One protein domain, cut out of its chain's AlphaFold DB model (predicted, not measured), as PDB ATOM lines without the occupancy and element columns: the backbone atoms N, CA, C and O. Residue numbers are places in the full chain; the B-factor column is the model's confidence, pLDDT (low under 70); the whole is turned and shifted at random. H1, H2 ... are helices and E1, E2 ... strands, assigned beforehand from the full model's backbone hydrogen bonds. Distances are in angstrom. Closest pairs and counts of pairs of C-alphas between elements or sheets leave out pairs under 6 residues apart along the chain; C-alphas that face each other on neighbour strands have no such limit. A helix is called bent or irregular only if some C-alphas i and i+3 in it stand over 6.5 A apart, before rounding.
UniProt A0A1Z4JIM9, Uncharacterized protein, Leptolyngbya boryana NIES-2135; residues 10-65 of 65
ATOM      1  N   TRP A  10     -24.584  52.403  -9.618       77.69
ATOM      2  CA  TRP A  10     -25.757  52.922 -10.320       77.69
ATOM      3  C   TRP A  10     -25.529  53.227 -11.814       77.69
ATOM      4  O   TRP A  10     -26.384  52.939 -12.648       77.69
ATOM      5  N   LYS A  11     -24.371  53.789 -12.181       78.75
ATOM      6  CA  LYS A  11     -24.029  54.099 -13.579       78.75
ATOM      7  C   LYS A  11     -23.790  52.836 -14.403       78.75
ATOM      8  O   LYS A  11     -24.156  52.808 -15.574       78.75
ATOM      9  N   VAL A  12     -23.246  51.789 -13.783       80.81
ATOM     10  CA  VAL A  12     -23.070  50.476 -14.419       80.81
ATOM     11  C   VAL A  12     -24.429  49.834 -14.701       80.81
ATOM     12  O   VAL A  12     -24.679  49.409 -15.824       80.81
ATOM     13  N   VAL A  13     -25.345  49.846 -13.726       83.88
ATOM     14  CA  VAL A  13     -26.713  49.322 -13.897       83.88
ATOM     15  C   VAL A  13     -27.463  50.070 -15.002       83.88
ATOM     16  O   VAL A  13     -28.084  49.436 -15.852       83.88
ATOM     17  N   GLN A  14     -27.359  51.403 -15.047       84.25
ATOM     18  CA  GLN A  14     -27.934  52.197 -16.139       84.25
ATOM     19  C   GLN A  14     -27.346  51.808 -17.504       84.25
ATOM     20  O   GLN A  14     -28.099  51.612 -18.455       84.25
ATOM     21  N   GLY A  15     -26.020  51.654 -17.603       87.50
ATOM     22  CA  GLY A  15     -25.354  51.252 -18.844       87.50
ATOM     23  C   GLY A  15     -25.789  49.869 -19.338       87.50
ATOM     24  O   GLY A  15     -26.087  49.702 -20.522       87.50
ATOM     25  N   ILE A  16     -25.900  48.895 -18.429       89.25
ATOM     26  CA  ILE A  16     -26.388  47.546 -18.746       89.25
ATOM     27  C   ILE A  16     -27.851  47.597 -19.192       89.25
ATOM     28  O   ILE A  16     -28.191  47.002 -20.211       89.25
ATOM     29  N   GLY A  17     -28.707  48.338 -18.482       90.88
ATOM     30  CA  GLY A  17     -30.125  48.465 -18.826       90.88
ATOM     31  C   GLY A  17     -30.351  49.068 -20.215       90.88
ATOM     32  O   GLY A  17     -31.133  48.534 -20.998       90.88
ATOM     33  N   VAL A  18     -29.616  50.130 -20.557       92.44
ATOM     34  CA  VAL A  18     -29.672  50.743 -21.897       92.44
ATOM     35  C   VAL A  18     -29.166  49.776 -22.969       92.44
ATOM     36  O   VAL A  18     -29.792  49.645 -24.020       92.44
ATOM     37  N   SER A  19     -28.072  49.061 -22.696       90.38
ATOM     38  CA  SER A  19     -27.510  48.084 -23.637       90.38
ATOM     39  C   SER A  19     -28.472  46.921 -23.885       90.38
ATOM     40  O   SER A  19     -28.698  46.537 -25.029       90.38
ATOM     41  N   PHE A  20     -29.096  46.399 -22.829       93.56
ATOM     42  CA  PHE A  20     -30.098  45.341 -22.929       93.56
ATOM     43  C   PHE A  20     -31.314  45.797 -23.738       93.56
ATOM     44  O   PHE A  20     -31.754  45.088 -24.640       93.56
ATOM     45  N   LEU A  21     -31.817  47.006 -23.473       93.88
ATOM     46  CA  LEU A  21     -32.937  47.572 -24.219       93.88
ATOM     47  C   LEU A  21     -32.610  47.702 -25.715       93.88
ATOM     48  O   LEU A  21     -33.424  47.319 -26.553       93.88
ATOM     49  N   LEU A  22     -31.410  48.181 -26.056       93.75
ATOM     50  CA  LEU A  22     -30.948  48.262 -27.445       93.75
ATOM     51  C   LEU A  22     -30.888  46.887 -28.115       93.75
ATOM     52  O   LEU A  22     -31.354  46.746 -29.245       93.75
ATOM     53  N   ILE A  23     -30.367  45.869 -27.423       93.31
ATOM     54  CA  ILE A  23     -30.307  44.495 -27.940       93.31
ATOM     55  C   ILE A  23     -31.716  43.957 -28.215       93.31
ATOM     56  O   ILE A  23     -31.955  43.403 -29.286       93.31
ATOM     57  N   VAL A  24     -32.662  44.154 -27.292       92.06
ATOM     58  CA  VAL A  24     -34.056  43.709 -27.464       92.06
ATOM     59  C   VAL A  24     -34.718  44.405 -28.656       92.06
ATOM     60  O   VAL A  24     -35.363  43.745 -29.469       92.06
ATOM     61  N   ILE A  25     -34.528  45.720 -28.800       91.38
ATOM     62  CA  ILE A  25     -35.067  46.485 -29.934       91.38
ATOM     63  C   ILE A  25     -34.476  45.977 -31.253       91.38
ATOM     64  O   ILE A  25     -35.219  45.727 -32.201       91.38
ATOM     65  N   LEU A  26     -33.158  45.781 -31.318       88.44
ATOM     66  CA  LEU A  26     -32.492  45.270 -32.517       88.44
ATOM     67  C   LEU A  26     -32.966  43.859 -32.874       88.44
ATOM     68  O   LEU A  26     -33.251  43.603 -34.041       88.44
ATOM     69  N   ALA A  27     -33.115  42.971 -31.890       85.25
ATOM     70  CA  ALA A  27     -33.630  41.620 -32.103       85.25
ATOM     71  C   ALA A  27     -35.073  41.635 -32.630       85.25
ATOM     72  O   ALA A  27     -35.397  40.899 -33.561       85.25
ATOM     73  N   PHE A  28     -35.928  42.509 -32.091       86.19
ATOM     74  CA  PHE A  28     -37.302  42.676 -32.566       86.19
ATOM     75  C   PHE A  28     -37.352  43.175 -34.016       86.19
ATOM     76  O   PHE A  28     -38.080  42.626 -34.845       86.19
ATOM     77  N   ILE A  29     -36.549  44.192 -34.339       80.94
ATOM     78  CA  ILE A  29     -36.441  44.743 -35.694       80.94
ATOM     79  C   ILE A  29     -35.938  43.670 -36.667       80.94
ATOM     80  O   ILE A  29     -36.529  43.474 -37.730       80.94
ATOM     81  N   TYR A  30     -34.882  42.951 -36.291       77.06
ATOM     82  CA  TYR A  30     -34.298  41.891 -37.102       77.06
ATOM     83  C   TYR A  30     -35.296  40.758 -37.357       77.06
ATOM     84  O   TYR A  30     -35.522  40.388 -38.506       77.06
ATOM     85  N   GLY A  31     -35.978  40.275 -36.313       75.31
ATOM     86  CA  GLY A  31     -37.022  39.260 -36.449       75.31
ATOM     87  C   GLY A  31     -38.153  39.711 -37.373       75.31
ATOM     88  O   GLY A  31     -38.589  38.951 -38.235       75.31
ATOM     89  N   LYS A  32     -38.586  40.973 -37.268       73.56
ATOM     90  CA  LYS A  32     -39.622  41.519 -38.148       73.56
ATOM     91  C   LYS A  32     -39.195  41.507 -39.618       73.56
ATOM     92  O   LYS A  32     -39.990  41.084 -40.448       73.56
ATOM     93  N   PHE A  33     -37.979  41.940 -39.945       65.25
ATOM     94  CA  PHE A  33     -37.518  41.997 -41.341       65.25
ATOM     95  C   PHE A  33     -37.180  40.629 -41.939       65.25
ATOM     96  O   PHE A  33     -37.321  40.450 -43.148       65.25
ATOM     97  N   VAL A  34     -36.772  39.672 -41.105       67.19
ATOM     98  CA  VAL A  34     -36.516  38.294 -41.541       67.19
ATOM     99  C   VAL A  34     -37.824  37.537 -41.788       67.19
ATOM    100  O   VAL A  34     -37.948  36.834 -42.789       67.19
ATOM    101  N   HIS A  35     -38.825  37.691 -40.915       67.12
ATOM    102  CA  HIS A  35     -40.088  36.952 -41.034       67.12
ATOM    103  C   HIS A  35     -41.141  37.641 -41.909       67.12
ATOM    104  O   HIS A  35     -41.994  36.961 -42.479       67.12
ATOM    105  N   HIS A  36     -41.091  38.967 -42.044       69.88
ATOM    106  CA  HIS A  36     -42.040  39.727 -42.851       69.88
ATOM    107  C   HIS A  36     -41.314  40.494 -43.960       69.88
ATOM    108  O   HIS A  36     -40.764  41.568 -43.693       69.88
ATOM    109  N   PRO A  37     -41.323  39.981 -45.208       69.31
ATOM    110  CA  PRO A  37     -40.773  40.721 -46.333       69.31
ATOM    111  C   PRO A  37     -41.462  42.073 -46.490       69.31
ATOM    112  O   PRO A  37     -42.682  42.190 -46.353       69.31
ATOM    113  N   LEU A  38     -40.672  43.092 -46.818       75.50
ATOM    114  CA  LEU A  38     -41.201  44.397 -47.190       75.50
ATOM    115  C   LEU A  38     -41.806  44.297 -48.590       75.50
ATOM    116  O   LEU A  38     -41.096  43.985 -49.544       75.50
ATOM    117  N   ARG A  39     -43.106  44.576 -48.700       73.94
ATOM    118  CA  ARG A  39     -43.837  44.667 -49.970       73.94
ATOM    119  C   ARG A  39     -43.932  46.124 -50.397       73.94
ATOM    120  O   ARG A  39     -44.387  46.966 -49.622       73.94
ATOM    121  N   VAL A  40     -43.500  46.417 -51.614       80.94
ATOM    122  CA  VAL A  40     -43.535  47.751 -52.214       80.94
ATOM    123  C   VAL A  40     -44.255  47.653 -53.553       80.94
ATOM    124  O   VAL A  40     -43.950  46.782 -54.360       80.94
ATOM    125  N   TRP A  41     -45.209  48.548 -53.791       78.12
ATOM    126  CA  TRP A  41     -45.902  48.652 -55.073       78.12
ATOM    127  C   TRP A  41     -45.226  49.727 -55.920       78.12
ATOM    128  O   TRP A  41     -45.202  50.896 -55.537       78.12
ATOM    129  N   LEU A  42     -44.656  49.320 -57.051       78.00
ATOM    130  CA  LEU A  42     -44.077  50.202 -58.063       78.00
ATOM    131  C   LEU A  42     -44.969  50.203 -59.316       78.00
ATOM    132  O   LEU A  42     -45.913  49.420 -59.425       78.00
ATOM    133  N   ALA A  43     -44.703  51.113 -60.258       76.50
ATOM    134  CA  ALA A  43     -45.529  51.290 -61.461       76.50
ATOM    135  C   ALA A  43     -45.601  50.033 -62.354       76.50
ATOM    136  O   ALA A  43     -46.523  49.891 -63.153       76.50
ATOM    137  N   ASP A  44     -44.638  49.126 -62.209       79.12
ATOM    138  CA  ASP A  44     -44.489  47.864 -62.927       79.12
ATOM    139  C   ASP A  44     -45.016  46.638 -62.152       79.12
ATOM    140  O   ASP A  44     -45.082  45.542 -62.716       79.12
ATOM    141  N   GLY A  45     -45.433  46.791 -60.891       77.81
ATOM    142  CA  GLY A  45     -46.058  45.728 -60.099       77.81
ATOM    143  C   GLY A  45     -45.632  45.679 -58.630       77.81
ATOM    144  O   GLY A  45     -45.041  46.613 -58.089       77.81
ATOM    145  N   GLU A  46     -45.974  44.573 -57.965       81.06
ATOM    146  CA  GLU A  46     -45.587  44.308 -56.578       81.06
ATOM    147  C   GLU A  46     -44.164  43.742 -56.509       81.06
ATOM    148  O   GLU A  46     -43.826  42.761 -57.176       81.06
ATOM    149  N   TRP A  47     -43.347  44.351 -55.656       80.75
ATOM    150  CA  TRP A  47     -41.982  43.947 -55.359       80.75
ATOM    151  C   TRP A  47     -41.858  43.544 -53.897       80.75
ATOM    152  O   TRP A  47     -42.363  44.228 -53.003       80.75
ATOM    153  N   CYS A  48     -41.128  42.462 -53.642       76.81
ATOM    154  CA  CYS A  48     -40.866  41.967 -52.302       76.81
ATOM    155  C   CYS A  48     -39.375  41.968 -52.001       76.81
ATOM    156  O   CYS A  48     -38.572  41.390 -52.730       76.81
ATOM    157  N   VAL A  49     -39.002  42.567 -50.874       77.31
ATOM    158  CA  VAL A  49     -37.634  42.521 -50.361       77.31
ATOM    159  C   VAL A  49     -37.602  41.580 -49.163       77.31
ATOM    160  O   VAL A  49     -38.194  41.871 -48.118       77.31
ATOM    161  N   ARG A  50     -36.911  40.445 -49.317       72.38
ATOM    162  CA  ARG A  50     -36.606  39.512 -48.224       72.38
ATOM    163  C   ARG A  50     -35.197  39.790 -47.706       72.38
ATOM    164  O   ARG A  50     -34.229  39.793 -48.468       72.38
ATOM    165  N   PHE A  51     -35.097  40.022 -46.401       70.81
ATOM    166  CA  PHE A  51     -33.822  40.100 -45.701       70.81
ATOM    167  C   PHE A  51     -33.545  38.738 -45.085       70.81
ATOM    168  O   PHE A  51     -34.267  38.299 -44.193       70.81
ATOM    169  N   SER A  52     -32.524  38.055 -45.584       68.00
ATOM    170  CA  SER A  52     -32.111  36.777 -45.025       68.00
ATOM    171  C   SER A  52     -31.189  37.009 -43.821       68.00
ATOM    172  O   SER A  52     -30.415  37.977 -43.803       68.00
ATOM    173  N   PRO A  53     -31.263  36.159 -42.783       65.19
ATOM    174  CA  PRO A  53     -30.470  36.336 -41.576       65.19
ATOM    175  C   PRO A  53     -28.949  36.220 -41.798       65.19
ATOM    176  O   PRO A  53     -28.166  36.770 -41.025       65.19
ATOM    177  N   ASP A  54     -28.518  35.585 -42.886       73.50
ATOM    178  CA  ASP A  54     -27.117  35.533 -43.330       73.50
ATOM    179  C   ASP A  54     -26.603  36.857 -43.940       73.50
ATOM    180  O   ASP A  54     -25.446  36.957 -44.343       73.50
ATOM    181  N   GLY A  55     -27.447  37.892 -43.998       65.06
ATOM    182  CA  GLY A  55     -27.118  39.198 -44.563       65.06
ATOM    183  C   GLY A  55     -27.323  39.286 -46.073       65.06
ATOM    184  O   GLY A  55     -27.137  40.366 -46.643       65.06
ATOM    185  N   THR A  56     -27.748  38.200 -46.728       76.06
ATOM    186  CA  THR A  56     -28.135  38.254 -48.136       76.06
ATOM    187  C   THR A  56     -29.473  38.974 -48.289       76.06
ATOM    188  O   THR A  56     -30.389  38.877 -47.465       76.06
ATOM    189  N   ARG A  57     -29.567  39.787 -49.342       71.06
ATOM    190  CA  ARG A  57     -30.778  40.528 -49.693       71.06
ATOM    191  C   ARG A  57     -31.285  39.973 -51.005       71.06
ATOM    192  O   ARG A  57     -30.563  40.020 -51.999       71.06
ATOM    193  N   THR A  58     -32.512  39.477 -51.004       76.38
ATOM    194  CA  THR A  58     -33.151  38.961 -52.212       76.38
ATOM    195  C   THR A  58     -34.320  39.867 -52.555       76.38
ATOM    196  O   THR A  58     -35.178  40.143 -51.713       76.38
ATOM    197  N   ILE A  59     -34.320  40.365 -53.788       76.56
ATOM    198  CA  ILE A  59     -35.422  41.135 -54.357       76.56
ATOM    199  C   ILE A  59     -36.186  40.170 -55.257       76.56
ATOM    200  O   ILE A  59     -35.587  39.566 -56.140       76.56
ATOM    201  N   LEU A  60     -37.474  40.001 -54.985       78.56
ATOM    202  CA  LEU A  60     -38.360  39.053 -55.655       78.56
ATOM    203  C   LEU A  60     -39.489  39.837 -56.327       78.56
ATOM    204  O   LEU A  60     -40.016  40.787 -55.733       78.56
ATOM    205  N   TYR A  61     -39.847  39.462 -57.555       77.69
ATOM    206  CA  TYR A  61     -40.902  40.132 -58.316       77.69
ATOM    207  C   TYR A  61     -42.195  39.312 -58.303       77.69
ATOM    208  O   TYR A  61     -42.187  38.131 -58.646       77.69
ATOM    209  N   ARG A  62     -43.314  39.955 -57.940       72.94
ATOM    210  CA  ARG A  62     -44.683  39.412 -57.990       72.94
ATOM    211  C   ARG A  62     -44.808  37.972 -57.460       72.94
ATOM    212  O   ARG A  62     -44.844  37.783 -56.249       72.94
ATOM    213  N   ASP A  63     -44.877  36.983 -58.352       73.81
ATOM    214  CA  ASP A  63     -45.179  35.576 -58.047       73.81
ATOM    215  C   ASP A  63     -44.016  34.844 -57.354       73.81
ATOM    216  O   ASP A  63     -44.173  33.729 -56.862       73.81
ATOM    217  N   GLU A  64     -42.843  35.475 -57.299       71.19
ATOM    218  CA  GLU A  64     -41.667  34.977 -56.584       71.19
ATOM    219  C   GLU A  64     -41.698  35.328 -55.084       71.19
ATOM    220  O   GLU A  64     -40.813  34.924 -54.323       71.19
ATOM    221  N   CYS A  65     -42.710  36.087 -54.652       65.69
ATOM    222  CA  CYS A  65     -42.976  36.416 -53.259       65.69
ATOM    223  C   CYS A  65     -43.811  35.313 -52.578       65.69
ATOM    224  O   CYS A  65     -43.320  34.824 -51.533       65.69
TER     225      CYS A  65
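AT A GLANCE: This is residues 10 to 65 of the 65 residues of an uncharacterized protein of Leptolyngbya boryana NIES-2135 (UniProt A0A1Z4JIM9). A small antiparallel sheet of three strands, E1, E2 and E3, has one long helix, H1, reaching away from it like a handle, the helix meeting the sheet only near its last residues. Residues 10 to 29 of H1 stick out free and make much of the length, while the sheet with the last part of H1 forms a small head. The printed part has 56 residues, with one named helix followed by three named strands, in the order H1, E1, E2, E3, and its class is mixed, helices and strands. The sheet's order is E1, E2, E3. The whole is extended, with a radius of gyration of the C-alphas of 16.9 A, and spans 56 by 22 by 12 A.

IN THESE COORDINATES: In the sheet, E2 is the longest strand, residues 45 to 51, 19.7 A from first to last C-alpha. E1 is residues 38 to 42, 12.7 A long, and begins with C-alpha 38 at (-41.201, 44.397, -47.190). E3 is residues 57 to 61, 13.3 A long, and ends with C-alpha 61 at (-40.902, 40.132, -58.316). H1 is residues 10 to 35, 37.5 A long, from C-alpha 10 at (-25.757, 52.922, -10.320) to C-alpha 35 at (-40.088, 36.952, -41.034).

HOW THE PARTS SIT: The strands E1, E2 and E3 form a meander, each strand the antiparallel neighbour of the one before. E2 is the inner strand, and E1 and E3 are edge strands, apart from each other. E1 and E2 are a hairpin, with 154 degrees between their directions; N 40 and O 47 are 2.8 A apart, within hydrogen-bond range, and the C-alphas of Arg 39 and Cys 48, which face each other, are 4.6 A apart. E2 and E3 are also a hairpin, at 159 degrees, with N 48 and O 60 within hydrogen-bond range at 2.9 A. H1 is on the sheet but only grazes it, with its residues 30 to 35. The closest C-alphas of H1 and E2 are those of Val 34 and Phe 51, 5.3 A apart. In H1 every O i to N i+4 pair is within hydrogen-bond range, and the helix is not bent.

THE WHOLE: The two C-alphas farthest apart are those of Trp 10 and Asp 44, at 56.1 A. The outline is only just a rod. Without residues 10 to 29, which stand free, the body has 36 residues and spans 29 by 15 by 13 A. The printed part has no cut, and the links H1 to E1, E1 to E2 and E2 to E3 are tight. The mean pLDDT of the printed part is 78.8, and the model's confidence is under 70 at residues 33 to 37, 52 to 53, 55 and 65.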